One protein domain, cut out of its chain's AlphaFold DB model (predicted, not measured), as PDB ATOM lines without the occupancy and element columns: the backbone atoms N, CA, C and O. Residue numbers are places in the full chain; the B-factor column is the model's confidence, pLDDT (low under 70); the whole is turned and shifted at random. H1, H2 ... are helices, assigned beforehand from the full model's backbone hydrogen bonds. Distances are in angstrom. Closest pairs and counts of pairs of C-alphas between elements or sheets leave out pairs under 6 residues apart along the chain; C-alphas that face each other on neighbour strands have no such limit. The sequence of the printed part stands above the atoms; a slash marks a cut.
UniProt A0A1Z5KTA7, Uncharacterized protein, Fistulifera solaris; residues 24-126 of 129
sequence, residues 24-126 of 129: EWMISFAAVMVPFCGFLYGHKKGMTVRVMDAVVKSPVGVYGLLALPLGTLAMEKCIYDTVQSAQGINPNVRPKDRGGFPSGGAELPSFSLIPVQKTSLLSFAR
ATOM      1  N   GLU A  24      88.522 204.333 178.820       65.88
ATOM      2  CA  GLU A  24      88.104 204.508 177.436       65.88
ATOM      3  C   GLU A  24      87.950 205.979 177.034       65.88
ATOM      4  O   GLU A  24      88.272 206.370 175.909       65.88
ATOM      5  N   TRP A  25      87.523 206.815 177.982       67.88
ATOM      6  CA  TRP A  25      87.410 208.258 177.800       67.88
ATOM      7  C   TRP A  25      88.774 208.928 177.584       67.88
ATOM      8  O   TRP A  25      88.837 209.937 176.885       67.88
ATOM      9  N   MET A  26      89.867 208.366 178.120       69.50
ATOM     10  CA  MET A  26      91.207 208.943 177.973       69.50
ATOM     11  C   MET A  26      91.698 208.882 176.529       69.50
ATOM     12  O   MET A  26      92.440 209.760 176.100       69.50
ATOM     13  N   ILE A  27      91.268 207.877 175.766       70.44
ATOM     14  CA  ILE A  27      91.649 207.725 174.359       70.44
ATOM     15  C   ILE A  27      90.885 208.725 173.502       70.44
ATOM     16  O   ILE A  27      91.508 209.423 172.708       70.44
ATOM     17  N   SER A  28      89.571 208.866 173.711       65.50
ATOM     18  CA  SER A  28      88.790 209.936 173.076       65.50
ATOM     19  C   SER A  28      89.356 211.313 173.422       65.50
ATOM     20  O   SER A  28      89.520 212.161 172.550       65.50
ATOM     21  N   PHE A  29      89.699 211.523 174.694       70.81
ATOM     22  CA  PHE A  29      90.278 212.768 175.176       70.81
ATOM     23  C   PHE A  29      91.631 213.050 174.518       70.81
ATOM     24  O   PHE A  29      91.827 214.136 173.982       70.81
ATOM     25  N   ALA A  30      92.545 212.077 174.483       77.00
ATOM     26  CA  ALA A  30      93.840 212.224 173.825       77.00
ATOM     27  C   ALA A  30      93.694 212.453 172.313       77.00
ATOM     28  O   ALA A  30      94.364 213.323 171.760       77.00
ATOM     29  N   ALA A  31      92.786 211.730 171.652       73.75
ATOM     30  CA  ALA A  31      92.531 211.860 170.222       73.75
ATOM     31  C   ALA A  31      91.992 213.246 169.831       73.75
ATOM     32  O   ALA A  31      92.249 213.691 168.719       73.75
ATOM     33  N   VAL A  32      91.306 213.952 170.736       76.25
ATOM     34  CA  VAL A  32      90.860 215.340 170.517       76.25
ATOM     35  C   VAL A  32      91.921 216.351 170.960       76.25
ATOM     36  O   VAL A  32      92.213 217.310 170.243       76.25
ATOM     37  N   MET A  33      92.542 216.139 172.122       77.81
ATOM     38  CA  MET A  33      93.476 217.098 172.713       77.81
ATOM     39  C   MET A  33      94.813 217.162 171.979       77.81
ATOM     40  O   MET A  33      95.383 218.242 171.874       77.81
ATOM     41  N   VAL A  34      95.320 216.052 171.433       83.56
ATOM     42  CA  VAL A  34      96.595 216.054 170.696       83.56
ATOM     43  C   VAL A  34      96.505 216.905 169.416       83.56
ATOM     44  O   VAL A  34      97.331 217.813 169.268       83.56
ATOM     45  N   PRO A  35      95.505 216.724 168.526       80.31
ATOM     46  CA  PRO A  35      95.310 217.617 167.384       80.31
ATOM     47  C   PRO A  35      95.034 219.063 167.797       80.31
ATOM     48  O   PRO A  35      95.574 219.979 167.181       80.31
ATOM     49  N   PHE A  36      94.249 219.283 168.859       81.06
ATOM     50  CA  PHE A  36      93.933 220.629 169.341       81.06
ATOM     51  C   PHE A  36      95.175 221.372 169.854       81.06
ATOM     52  O   PHE A  36      95.429 222.512 169.466       81.06
ATOM     53  N   CYS A  37      96.014 220.712 170.651       85.81
ATOM     54  CA  CYS A  37      97.299 221.251 171.090       85.81
ATOM     55  C   CYS A  37      98.234 221.529 169.904       85.81
ATOM     56  O   CYS A  37      98.887 222.574 169.864       85.81
ATOM     57  N   GLY A  38      98.267 220.633 168.910       86.75
ATOM     58  CA  GLY A  38      99.002 220.846 167.661       86.75
ATOM     59  C   GLY A  38      98.513 222.080 166.898       86.75
ATOM     60  O   GLY A  38      99.326 222.900 166.463       86.75
ATOM     61  N   PHE A  39      97.192 222.263 166.808       84.88
ATOM     62  CA  PHE A  39      96.576 223.452 166.224       84.88
ATOM     63  C   PHE A  39      96.976 224.718 166.981       84.88
ATOM     64  O   PHE A  39      97.465 225.649 166.351       84.88
ATOM     65  N   LEU A  40      96.852 224.757 168.311       85.81
ATOM     66  CA  LEU A  40      97.223 225.929 169.115       85.81
ATOM     67  C   LEU A  40      98.705 226.293 168.954       85.81
ATOM     68  O   LEU A  40      99.054 227.467 168.803       85.81
ATOM     69  N   TYR A  41      99.584 225.291 168.931       90.12
ATOM     70  CA  TYR A  41     101.011 225.494 168.700       90.12
ATOM     71  C   TYR A  41     101.297 226.061 167.301       90.12
ATOM     72  O   TYR A  41     102.035 227.040 167.158       90.12
ATOM     73  N   GLY A  42     100.692 225.476 166.265       86.50
ATOM     74  CA  GLY A  42     100.805 225.962 164.890       86.50
ATOM     75  C   GLY A  42     100.209 227.359 164.715       86.50
ATOM     76  O   GLY A  42     100.793 228.206 164.035       86.50
ATOM     77  N   HIS A  43      99.095 227.635 165.390       89.00
ATOM     78  CA  HIS A  43      98.424 228.928 165.396       89.00
ATOM     79  C   HIS A  43      99.326 230.010 165.989       89.00
ATOM     80  O   HIS A  43      99.527 231.044 165.356       89.00
ATOM     81  N   LYS A  44      99.974 229.736 167.130       90.31
ATOM     82  CA  LYS A  44     100.979 230.633 167.725       90.31
ATOM     83  C   LYS A  44     102.137 230.940 166.765       90.31
ATOM     84  O   LYS A  44     102.675 232.042 166.788       90.31
ATOM     85  N   LYS A  45     102.524 229.988 165.909       91.19
ATOM     86  CA  LYS A  45     103.567 230.164 164.880       91.19
ATOM     87  C   LYS A  45     103.071 230.824 163.582       91.19
ATOM     88  O   LYS A  45     103.834 230.905 162.620       91.19
ATOM     89  N   GLY A  46     101.816 231.274 163.521       89.00
ATOM     90  CA  GLY A  46     101.235 231.918 162.337       89.00
ATOM     91  C   GLY A  46     100.884 230.952 161.199       89.00
ATOM     92  O   GLY A  46     100.613 231.387 160.080       89.00
ATOM     93  N   MET A  47     100.874 229.641 161.456       88.06
ATOM     94  CA  MET A  47     100.576 228.622 160.444       88.06
ATOM     95  C   MET A  47      99.136 228.735 159.931       88.06
ATOM     96  O   MET A  47      98.898 228.552 158.742       88.06
ATOM     97  N   THR A  48      98.196 229.121 160.795       86.62
ATOM     98  CA  THR A  48      96.786 229.332 160.441       86.62
ATOM     99  C   THR A  48      96.628 230.364 159.330       86.62
ATOM    100  O   THR A  48      95.958 230.092 158.341       86.62
ATOM    101  N   VAL A  49      97.304 231.512 159.446       87.12
ATOM    102  CA  VAL A  49      97.253 232.580 158.434       87.12
ATOM    103  C   VAL A  49      97.837 232.091 157.112       87.12
ATOM    104  O   VAL A  49      97.248 232.315 156.064       87.12
ATOM    105  N   ARG A  50      98.947 231.343 157.155       88.69
ATOM    106  CA  ARG A  50      99.562 230.759 155.952       88.69
ATOM    107  C   ARG A  50      98.647 229.758 155.249       88.69
ATOM    108  O   ARG A  50      98.584 229.759 154.025       88.69
ATOM    109  N   VAL A  51      97.949 228.915 156.010       86.06
ATOM    110  CA  VAL A  51      96.985 227.949 155.464       86.06
ATOM    111  C   VAL A  51      95.779 228.675 154.874       86.06
ATOM    112  O   VAL A  51      95.384 228.367 153.755       86.06
ATOM    113  N   MET A  52      95.231 229.671 155.573       86.88
ATOM    114  CA  MET A  52      94.124 230.480 155.057       86.88
ATOM    115  C   MET A  52      94.513 231.210 153.767       86.88
ATOM    116  O   MET A  52      93.783 231.122 152.785       86.88
ATOM    117  N   ASP A  53      95.685 231.843 153.732       89.44
ATOM    118  CA  ASP A  53      96.211 232.500 152.533       89.44
ATOM    119  C   ASP A  53      96.388 231.521 151.372       89.44
ATOM    120  O   ASP A  53      96.044 231.845 150.237       89.44
ATOM    121  N   ALA A  54      96.916 230.324 151.639       88.06
ATOM    122  CA  ALA A  54      97.084 229.292 150.622       88.06
ATOM    123  C   ALA A  54      95.735 228.823 150.056       88.06
ATOM    124  O   ALA A  54      95.606 228.659 148.845       88.06
ATOM    125  N   VAL A  55      94.720 228.656 150.909       87.06
ATOM    126  CA  VAL A  55      93.364 228.271 150.490       87.06
ATOM    127  C   VAL A  55      92.709 229.387 149.678       87.06
ATOM    128  O   VAL A  55      92.199 229.127 148.591       87.06
ATOM    129  N   VAL A  56      92.781 230.635 150.140       88.56
ATOM    130  CA  VAL A  56      92.194 231.791 149.442       88.56
ATOM    131  C   VAL A  56      92.868 232.044 148.090       88.56
ATOM    132  O   VAL A  56      92.196 232.446 147.146       88.56
ATOM    133  N   LYS A  57      94.175 231.779 147.971       90.81
ATOM    134  CA  LYS A  57      94.926 231.884 146.706       90.81
ATOM    135  C   LYS A  57      94.795 230.644 145.812       90.81
ATOM    136  O   LYS A  57      95.305 230.653 144.694       90.81
ATOM    137  N   SER A  58      94.152 229.577 146.287       88.69
ATOM    138  CA  SER A  58      93.904 228.372 145.492       88.69
ATOM    139  C   SER A  58      92.787 228.602 144.459       88.69
ATOM    140  O   SER A  58      92.000 229.538 144.608       88.69
ATOM    141  N   PRO A  59      92.633 227.719 143.454       89.75
ATOM    142  CA  PRO A  59      91.526 227.785 142.494       89.75
ATOM    143  C   PRO A  59      90.126 227.739 143.131       89.75
ATOM    144  O   PRO A  59      89.154 228.158 142.511       89.75
ATOM    145  N   VAL A  60      90.019 227.234 144.365       84.75
ATOM    146  CA  VAL A  60      88.761 227.155 145.128       84.75
ATOM    147  C   VAL A  60      88.419 228.502 145.785       84.75
ATOM    148  O   VAL A  60      87.264 228.769 146.119       84.75
ATOM    149  N   GLY A  61      89.417 229.372 145.962       86.00
ATOM    150  CA  GLY A  61      89.265 230.703 146.533       86.00
ATOM    151  C   GLY A  61      88.734 230.699 147.968       86.00
ATOM    152  O   GLY A  61      88.907 229.751 148.736       86.00
ATOM    153  N   VAL A  62      88.033 231.775 148.333       85.12
ATOM    154  CA  VAL A  62      87.415 231.957 149.661       85.12
ATOM    155  C   VAL A  62      86.408 230.846 149.988       85.12
ATOM    156  O   VAL A  62      86.256 230.480 151.151       85.12
ATOM    157  N   TYR A  63      85.775 230.242 148.979       85.50
ATOM    158  CA  TYR A  63      84.836 229.134 149.174       85.50
ATOM    159  C   TYR A  63      85.504 227.882 149.752       85.50
ATOM    160  O   TYR A  63      84.842 227.104 150.436       85.50
ATOM    161  N   GLY A  64      86.820 227.718 149.577       78.38
ATOM    162  CA  GLY A  64      87.577 226.656 150.241       78.38
ATOM    163  C   GLY A  64      87.521 226.742 151.772       78.38
ATOM    164  O   GLY A  64      87.602 225.720 152.449       78.38
ATOM    165  N   LEU A  65      87.292 227.934 152.339       83.38
ATOM    166  CA  LEU A  65      87.124 228.112 153.785       83.38
ATOM    167  C   LEU A  65      85.789 227.556 154.303       83.38
ATOM    168  O   LEU A  65      85.680 227.255 155.487       83.38
ATOM    169  N   LEU A  66      84.789 227.351 153.439       85.88
ATOM    170  CA  LEU A  66      83.528 226.702 153.820       85.88
ATOM    171  C   LEU A  66      83.689 225.188 154.024       85.88
ATOM    172  O   LEU A  66      82.864 224.567 154.689       85.88
ATOM    173  N   ALA A  67      84.763 224.591 153.499       81.81
ATOM    174  CA  ALA A  67      85.079 223.185 153.730       81.81
ATOM    175  C   ALA A  67      85.653 222.931 155.134       81.81
ATOM    176  O   ALA A  67      85.597 221.806 155.620       81.81
ATOM    177  N   LEU A  68      86.181 223.963 155.803       79.88
ATOM    178  CA  LEU A  68      86.819 223.842 157.117       79.88
ATOM    179  C   LEU A  68      85.847 223.326 158.193       79.88
ATOM    180  O   LEU A  68      86.166 222.304 158.797       79.88
ATOM    181  N   PRO A  69      84.652 223.928 158.386       75.75
ATOM    182  CA  PRO A  69      83.650 223.415 159.323       75.75
ATOM    183  C   PRO A  69      83.230 221.967 159.028       75.75
ATOM    184  O   PRO A  69      83.075 221.164 159.945       75.75
ATOM    185  N   LEU A  70      83.092 221.610 157.747       79.44
ATOM    186  CA  LEU A  70      82.725 220.252 157.330       79.44
ATOM    187  C   LEU A  70      83.841 219.247 157.628       79.44
ATOM    188  O   LEU A  70      83.571 218.161 158.136       79.44
ATOM    189  N   GLY A  71      85.093 219.616 157.362       77.06
ATOM    190  CA  GLY A  71      86.260 218.796 157.669       77.06
ATOM    191  C   GLY A  71      86.441 218.589 159.170       77.06
ATOM    192  O   GLY A  71      86.696 217.466 159.602       77.06
ATOM    193  N   THR A  72      86.245 219.634 159.980       75.38
ATOM    194  CA  THR A  72      86.324 219.517 161.443       75.38
ATOM    195  C   THR A  72      85.225 218.624 162.006       75.38
ATOM    196  O   THR A  72      85.523 217.764 162.829       75.38
ATOM    197  N   LEU A  73      83.990 218.746 161.506       75.75
ATOM    198  CA  LEU A  73      82.874 217.885 161.915       75.75
ATOM    199  C   LEU A  73      83.076 216.427 161.473       75.75
ATOM    200  O   LEU A  73      82.801 215.499 162.232       75.75
ATOM    201  N   ALA A  74      83.587 216.202 160.259       77.62
ATOM    202  CA  ALA A  74      83.884 214.860 159.760       77.62
ATOM    203  C   ALA A  74      85.012 214.188 160.558       77.62
ATOM    204  O   ALA A  74      84.909 213.007 160.893       77.62
ATOM    205  N   MET A  75      86.063 214.938 160.899       79.75
ATOM    206  CA  MET A  75      87.155 214.465 161.751       79.75
ATOM    207  C   MET A  75      86.647 214.095 163.147       79.75
ATOM    208  O   MET A  75      86.957 213.015 163.645       79.75
ATOM    209  N   GLU A  76      85.845 214.965 163.760       73.06
ATOM    210  CA  GLU A  76      85.236 214.725 165.068       73.06
ATOM    211  C   GLU A  76      84.401 213.434 165.067       73.06
ATOM    212  O   GLU A  76      84.614 212.548 165.897       73.06
ATOM    213  N   LYS A  77      83.523 213.267 164.069       75.75
ATOM    214  CA  LYS A  77      82.723 212.048 163.900       75.75
ATOM    215  C   LYS A  77      83.589 210.800 163.706       75.75
ATOM    216  O   LYS A  77      83.337 209.780 164.341       75.75
ATOM    217  N   CYS A  78      84.619 210.877 162.865       79.25
ATOM    218  CA  CYS A  78      85.548 209.774 162.609       79.25
ATOM    219  C   CYS A  78      86.242 209.293 163.893       79.25
ATOM    220  O   CYS A  78      86.291 208.090 164.157       79.25
ATOM    221  N   ILE A  79      86.717 210.220 164.732       74.69
ATOM    222  CA  ILE A  79      87.359 209.888 166.010       74.69
ATOM    223  C   ILE A  79      86.364 209.188 166.942       74.69
ATOM    224  O   ILE A  79      86.677 208.125 167.480       74.69
ATOM    225  N   TYR A  80      85.156 209.732 167.106       72.00
ATOM    226  CA  TYR A  80      84.153 209.125 167.983       72.00
ATOM    227  C   TYR A  80      83.708 207.739 167.511       72.00
ATOM    228  O   TYR A  80      83.629 206.825 168.333       72.00
ATOM    229  N   ASP A  81      83.470 207.560 166.212       73.38
ATOM    230  CA  ASP A  81      83.037 206.282 165.641       73.38
ATOM    231  C   ASP A  81      84.149 205.223 165.718       73.38
ATOM    232  O   ASP A  81      83.879 204.056 166.018       73.38
ATOM    233  N   THR A  82      85.405 205.634 165.509       73.62
ATOM    234  CA  THR A  82      86.589 204.769 165.640       73.62
ATOM    235  C   THR A  82      86.776 204.314 167.080       73.62
ATOM    236  O   THR A  82      87.005 203.132 167.332       73.62
ATOM    237  N   VAL A  83      86.634 205.223 168.047       71.69
ATOM    238  CA  VAL A  83      86.763 204.874 169.465       71.69
ATOM    239  C   VAL A  83      85.606 203.981 169.926       71.69
ATOM    240  O   VAL A  83      85.852 202.992 170.613       71.69
ATOM    241  N   GLN A  84      84.370 204.258 169.500       71.94
ATOM    242  CA  GLN A  84      83.223 203.383 169.776       71.94
ATOM    243  C   GLN A  84      83.446 201.979 169.193       71.94
ATOM    244  O   GLN A  84      83.306 200.987 169.907       71.94
ATOM    245  N   SER A  85      83.909 201.885 167.945       71.81
ATOM    246  CA  SER A  85      84.204 200.599 167.303       71.81
ATOM    247  C   SER A  85      85.352 199.847 167.986       71.81
ATOM    248  O   SER A  85      85.275 198.627 168.133       71.81
ATOM    249  N   ALA A  86      86.384 200.554 168.475       68.00
ATOM    250  CA  ALA A  86      87.495 199.972 169.246       68.00
ATOM    251  C   ALA A  86      87.021 199.325 170.553       68.00
ATOM    252  O   ALA A  86      87.619 198.364 171.042       68.00
ATOM    253  N   GLN A  87      85.952 199.881 171.116       65.50
ATOM    254  CA  GLN A  87      85.321 199.443 172.358       65.50
ATOM    255  C   GLN A  87      84.266 198.360 172.127       65.50
ATOM    256  O   GLN A  87      83.696 197.860 173.090       65.50
ATOM    257  N   GLY A  88      84.013 197.993 170.868       64.38
ATOM    258  CA  GLY A  88      82.990 197.023 170.494       64.38
ATOM    259  C   GLY A  88      81.573 197.571 170.435       64.38
ATOM    260  O   GLY A  88      80.629 196.813 170.225       64.38
ATOM    261  N   ILE A  89      81.416 198.889 170.545       68.00
ATOM    262  CA  ILE A  89      80.143 199.564 170.332       68.00
ATOM    263  C   ILE A  89      79.962 199.754 168.833       68.00
ATOM    264  O   ILE A  89      80.840 200.283 168.154       68.00
ATOM    265  N   ASN A  90      78.810 199.344 168.310       69.88
ATOM    266  CA  ASN A  90      78.468 199.623 166.926       69.88
ATOM    267  C   ASN A  90      78.018 201.090 166.796       69.88
ATOM    268  O   ASN A  90      76.921 201.415 167.254       69.88
ATOM    269  N   PRO A  91      78.804 201.970 166.145       67.75
ATOM    270  CA  PRO A  91      78.469 203.390 166.009       67.75
ATOM    271  C   PRO A  91      77.228 203.639 165.135       67.75
ATOM    272  O   PRO A  91      76.678 204.736 165.149       67.75
ATOM    273  N   ASN A  92      76.761 202.630 164.388       69.31
ATOM    274  CA  ASN A  92      75.539 202.715 163.586       69.31
ATOM    275  C   ASN A  92      74.262 202.460 164.410       69.31
ATOM    276  O   ASN A  92      73.158 202.643 163.897       69.31
ATOM    277  N   VAL A  93      74.379 202.013 165.668       68.69
ATOM    278  CA  VAL A  93      73.225 201.778 166.549       68.69
ATOM    279  C   VAL A  93      72.933 203.044 167.350       68.69
ATOM    280  O   VAL A  93      73.761 203.520 168.126       68.69
ATOM    281  N   ARG A  94      71.731 203.599 167.159       65.19
ATOM    282  CA  ARG A  94      71.284 204.836 167.812       65.19
ATOM    283  C   ARG A  94      70.428 204.532 169.049       65.19
ATOM    284  O   ARG A  94      69.385 203.895 168.888       65.19
ATOM    285  N   PRO A  95      70.790 205.050 170.235       62.44
ATOM    286  CA  PRO A  95      69.890 205.074 171.377       62.44
ATOM    287  C   PRO A  95      68.802 206.136 171.193       62.44
ATOM    288  O   PRO A  95      69.045 207.191 170.594       62.44
ATOM    289  N   LYS A  96      67.602 205.853 171.700       62.19
ATOM    290  CA  LYS A  96      66.410 206.698 171.507       62.19
ATOM    291  C   LYS A  96      66.578 208.112 172.076       62.19
ATOM    292  O   LYS A  96      66.063 209.054 171.482       62.19
ATOM    293  N   ASP A  97      67.385 208.264 173.126       60.62
ATOM    294  CA  ASP A  97      67.626 209.545 173.805       60.62
ATOM    295  C   ASP A  97      68.663 210.476 173.135       60.62
ATOM    296  O   ASP A  97      68.905 211.586 173.615       60.62
ATOM    297  N   ARG A  98      69.304 210.089 172.019       60.28
ATOM    298  CA  ARG A  98      70.250 210.984 171.313       60.28
ATOM    299  C   ARG A  98      69.508 211.999 170.429       60.28
ATOM    300  O   ARG A  98      68.836 211.605 169.473       60.28
ATOM    301  N   GLY A  99      69.672 213.295 170.722       55.47
ATOM    302  CA  GLY A  99      69.067 214.427 169.994       55.47
ATOM    303  C   GLY A  99      69.524 214.600 168.530       55.47
ATOM    304  O   GLY A  99      70.495 213.984 168.095       55.47
ATOM    305  N   GLY A 100      68.786 215.421 167.767       53.72
ATOM    306  CA  GLY A 100      69.032 215.739 166.346       53.72
ATOM    307  C   GLY A 100      69.958 216.946 166.098       53.72
ATOM    308  O   GLY A 100      70.408 217.586 167.040       53.72
ATOM    309  N   PHE A 101      70.248 217.235 164.819       41.91
ATOM    310  CA  PHE A 101      71.235 218.223 164.317       41.91
ATOM    311  C   PHE A 101      71.211 219.594 165.042       41.91
ATOM    312  O   PHE A 101      70.115 220.093 165.297       41.91
ATOM    313  N   PRO A 102      72.364 220.239 165.372       47.94
ATOM    314  CA  PRO A 102      73.736 220.091 164.840       47.94
ATOM    315  C   PRO A 102      74.578 218.957 165.442       47.94
ATOM    316  O   PRO A 102      75.603 218.589 164.882       47.94
ATOM    317  N   SER A 103      74.103 218.323 166.512       51.50
ATOM    318  CA  SER A 103      74.655 217.100 167.120       51.50
ATOM    319  C   SER A 103      74.277 215.809 166.361       51.50
ATOM    320  O   SER A 103      74.541 214.695 166.813       51.50
ATOM    321  N   GLY A 104      73.685 215.955 165.171       50.06
ATOM    322  CA  GLY A 104      73.066 214.925 164.331       50.06
ATOM    323  C   GLY A 104      74.037 214.121 163.467       50.06
ATOM    324  O   GLY A 104      73.615 213.481 162.509       50.06
ATOM    325  N   GLY A 105      75.328 214.089 163.811       51.44
ATOM    326  CA  GLY A 105      76.289 213.174 163.187       51.44
ATOM    327  C   GLY A 105      75.890 211.697 163.320       51.44
ATOM    328  O   GLY A 105      76.417 210.861 162.595       51.44
ATOM    329  N   ALA A 106      74.936 211.370 164.198       52.25
ATOM    330  CA  ALA A 106      74.321 210.049 164.315       52.25
ATOM    331  C   ALA A 106      73.453 209.639 163.104       52.25
ATOM    332  O   ALA A 106      73.153 208.458 162.970       52.25
ATOM    333  N   GLU A 107      73.039 210.574 162.238       56.34
ATOM    334  CA  GLU A 107      72.322 210.259 160.985       56.34
ATOM    335  C   GLU A 107      73.266 209.975 159.811       56.34
ATOM    336  O   GLU A 107      72.851 209.446 158.782       56.34
ATOM    337  N   LEU A 108      74.548 210.310 159.962       61.53
ATOM    338  CA  LEU A 108      75.567 210.013 158.967       61.53
ATOM    339  C   LEU A 108      76.075 208.574 159.147       61.53
ATOM    340  O   LEU A 108      76.249 208.138 160.295       61.53
ATOM    341  N   PRO A 109      76.388 207.859 158.047       65.38
ATOM    342  CA  PRO A 109      76.987 206.530 158.126       65.38
ATOM    343  C   PRO A 109      78.258 206.573 158.976       65.38
ATOM    344  O   PRO A 109      78.918 207.613 159.062       65.38
ATOM    345  N   SER A 110      78.591 205.463 159.636       64.19
ATOM    346  CA  SER A 110      79.796 205.415 160.461       64.19
ATOM    347  C   SER A 110      81.046 205.787 159.660       64.19
ATOM    348  O   SER A 110      81.273 205.260 158.572       64.19
ATOM    349  N   PHE A 111      81.874 206.660 160.234       73.31
ATOM    350  CA  PHE A 111      83.205 207.003 159.720       73.31
ATOM    351  C   PHE A 111      84.321 206.311 160.507       73.31
ATOM    352  O   PHE A 111      85.449 206.795 160.541       73.31
ATOM    353  N   SER A 112      84.015 205.192 161.170       71.00
ATOM    354  CA  SER A 112      85.028 204.430 161.892       71.00
ATOM    355  C   SER A 112      86.129 203.947 160.945       71.00
ATOM    356  O   SER A 112      85.849 203.357 159.903       71.00
ATOM    357  N   LEU A 113      87.387 204.136 161.344       74.12
ATOM    358  CA  LEU A 113      88.555 203.619 160.626       74.12
ATOM    359  C   LEU A 113      88.808 202.130 160.893       74.12
ATOM    360  O   LEU A 113      89.639 201.518 160.225       74.12
ATOM    361  N   ILE A 114      88.120 201.545 161.879       73.06
ATOM    362  CA  ILE A 114      88.274 200.142 162.273       73.06
ATOM    363  C   ILE A 114      86.916 199.435 162.364       73.06
ATOM    364  O   ILE A 114      85.909 200.061 162.710       73.06
ATOM    365  N   PRO A 115      86.854 198.120 162.100       74.19
ATOM    366  CA  PRO A 115      85.638 197.357 162.340       74.19
ATOM    367  C   PRO A 115      85.330 197.276 163.841       74.19
ATOM    368  O   PRO A 115      86.239 197.321 164.677       74.19
ATOM    369  N   VAL A 116      84.044 197.116 164.164       74.69
ATOM    370  CA  VAL A 116      83.561 196.925 165.538       74.69
ATOM    371  C   VAL A 116      84.185 195.661 166.125       74.69
ATOM    372  O   VAL A 116      84.065 194.571 165.562       74.69
ATOM    373  N   GLN A 117      84.869 195.809 167.254       68.69
ATOM    374  CA  GLN A 117      85.616 194.729 167.889       68.69
ATOM    375  C   GLN A 117      84.712 193.942 168.844       68.69
ATOM    376  O   GLN A 117      84.130 194.514 169.751       68.69
ATOM    377  N   LYS A 118      84.592 192.617 168.687       59.25
ATOM    378  CA  LYS A 118      83.744 191.786 169.578       59.25
ATOM    379  C   LYS A 118      84.228 191.758 171.035       59.25
ATOM    380  O   LYS A 118      83.444 191.503 171.939       59.25
ATOM    381  N   THR A 119      85.512 192.027 171.232       58.06
ATOM    382  CA  THR A 119      86.167 192.174 172.528       58.06
ATOM    383  C   THR A 119      86.899 193.505 172.486       58.06
ATOM    384  O   THR A 119      87.628 193.754 171.526       58.06
ATOM    385  N   SER A 120      86.724 194.360 173.498       57.44
ATOM    386  CA  SER A 120      87.461 195.627 173.584       57.44
ATOM    387  C   SER A 120      88.961 195.363 173.419       57.44
ATOM    388  O   SER A 120      89.563 194.652 174.230       57.44
ATOM    389  N   LEU A 121      89.583 195.938 172.381       57.84
ATOM    390  CA  LEU A 121      91.028 195.784 172.133       57.84
ATOM    391  C   LEU A 121      91.863 196.283 173.326       57.84
ATOM    392  O   LEU A 121      92.982 195.829 173.556       57.84
ATOM    393  N   LEU A 122      91.283 197.181 174.124       55.28
ATOM    394  CA  LEU A 122      91.877 197.754 175.328       55.28
ATOM    395  C   LEU A 122      91.805 196.810 176.531       55.28
ATOM    396  O   LEU A 122      92.704 196.815 177.370       55.28
ATOM    397  N   SER A 123      90.769 195.971 176.596       53.88
ATOM    398  CA  SER A 123      90.674 194.885 177.575       53.88
ATOM    399  C   SER A 123      91.684 193.777 177.259       53.88
ATOM    400  O   SER A 123      92.391 193.310 178.153       53.88
ATOM    401  N   PHE A 124      91.842 193.429 175.976       48.88
ATOM    402  CA  PHE A 124      92.781 192.395 175.528       48.88
ATOM    403  C   PHE A 124      94.248 192.740 175.848       48.88
ATOM    404  O   PHE A 124      94.994 191.887 176.327       48.88
ATOM    405  N   ALA A 125      94.653 194.008 175.698       51.72
ATOM    406  CA  ALA A 125      95.996 194.470 176.069       51.72
ATOM    407  C   ALA A 125      96.313 194.325 177.574       51.72
ATOM    408  O   ALA A 125      97.481 194.308 177.963       51.72
ATOM    409  N   ARG A 126      95.287 194.206 178.429       46.94
ATOM    410  CA  ARG A 126      95.420 194.055 179.886       46.94
ATOM    411  C   ARG A 126      95.599 192.599 180.330       46.94
ATOM    412  O   ARG A 126      96.125 192.385 181.414       46.94
TER     413      ARG A 126
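AT A GLANCE: This is residues 24 to 126 of the 129 residues of an uncharacterized protein of Fistulifera solaris (UniProt A0A1Z5KTA7). Look for an open, narrow frame of helices: long H1 and H3 run opposite ways and meet toward one end, where residues 27 to 32 touch residues 76 to 83, while short H2 bridges their other ends. Beyond H3, a long link loops out and back to tiny H4, and another leads to H5 near the last residue of H3. The printed part has 103 residues, with five named helices, H1 to H5 in chain order, and no named strand; its class is all helix. It is loose, with a radius of gyration of the C-alphas of 17.0 A, and only just elongated, spanning 48 by 32 by 22 A.

HOW THE PARTS SIT: Start with H1, residues 24 to 44, and H3, residues 61 to 86: they touch at a shallow tilt of 25 degrees, closest at the C-alphas of Ser 28 and Val 83, 6.5 A apart. Between them in the chain, H2, residues 47 to 56, touches residues 61 to 65 of H3 alone, closest at C-alphas Val 56 and Val 62, 4.8 A, at a steep tilt of 58 degrees. H4, residues 104 to 107, is close to H3 but not clearly touching, with C-alphas Lys 77 and Gly 105 6.6 A apart. H5, residues 121 to 126, is likewise close to H3, with C-alphas Ala 86 and Leu 121 6.2 A apart, and only just apart from H1 at 8.0 A. Each O i to N i+4 pair is within hydrogen-bond range in H2, against 15 of 17 in H1, 16 of 22 in H3 and 1 of 2 in H5; H4 is too short for one.

IN THESE COORDINATES: Find C-alpha 24 at (88.104, 204.508, 177.436); from there H1 runs 30.7 A. H2 measures 14.2 A, and H3 38.3 A, with a kink of 25 degrees near residue 70. H4 measures 5.8 A; H5 runs 9.1 A to C-alpha 126 at (95.420, 194.055, 179.886).

THE WHOLE: C-alphas Pro 59 and Arg 126 are the farthest apart, at 50.5 A. The printed part has no cut; the links H3 to H4 and H4 to H5 are long. Confidence is under 70 at residues 24 to 26, 28, 86 to 110 and 117 to 126.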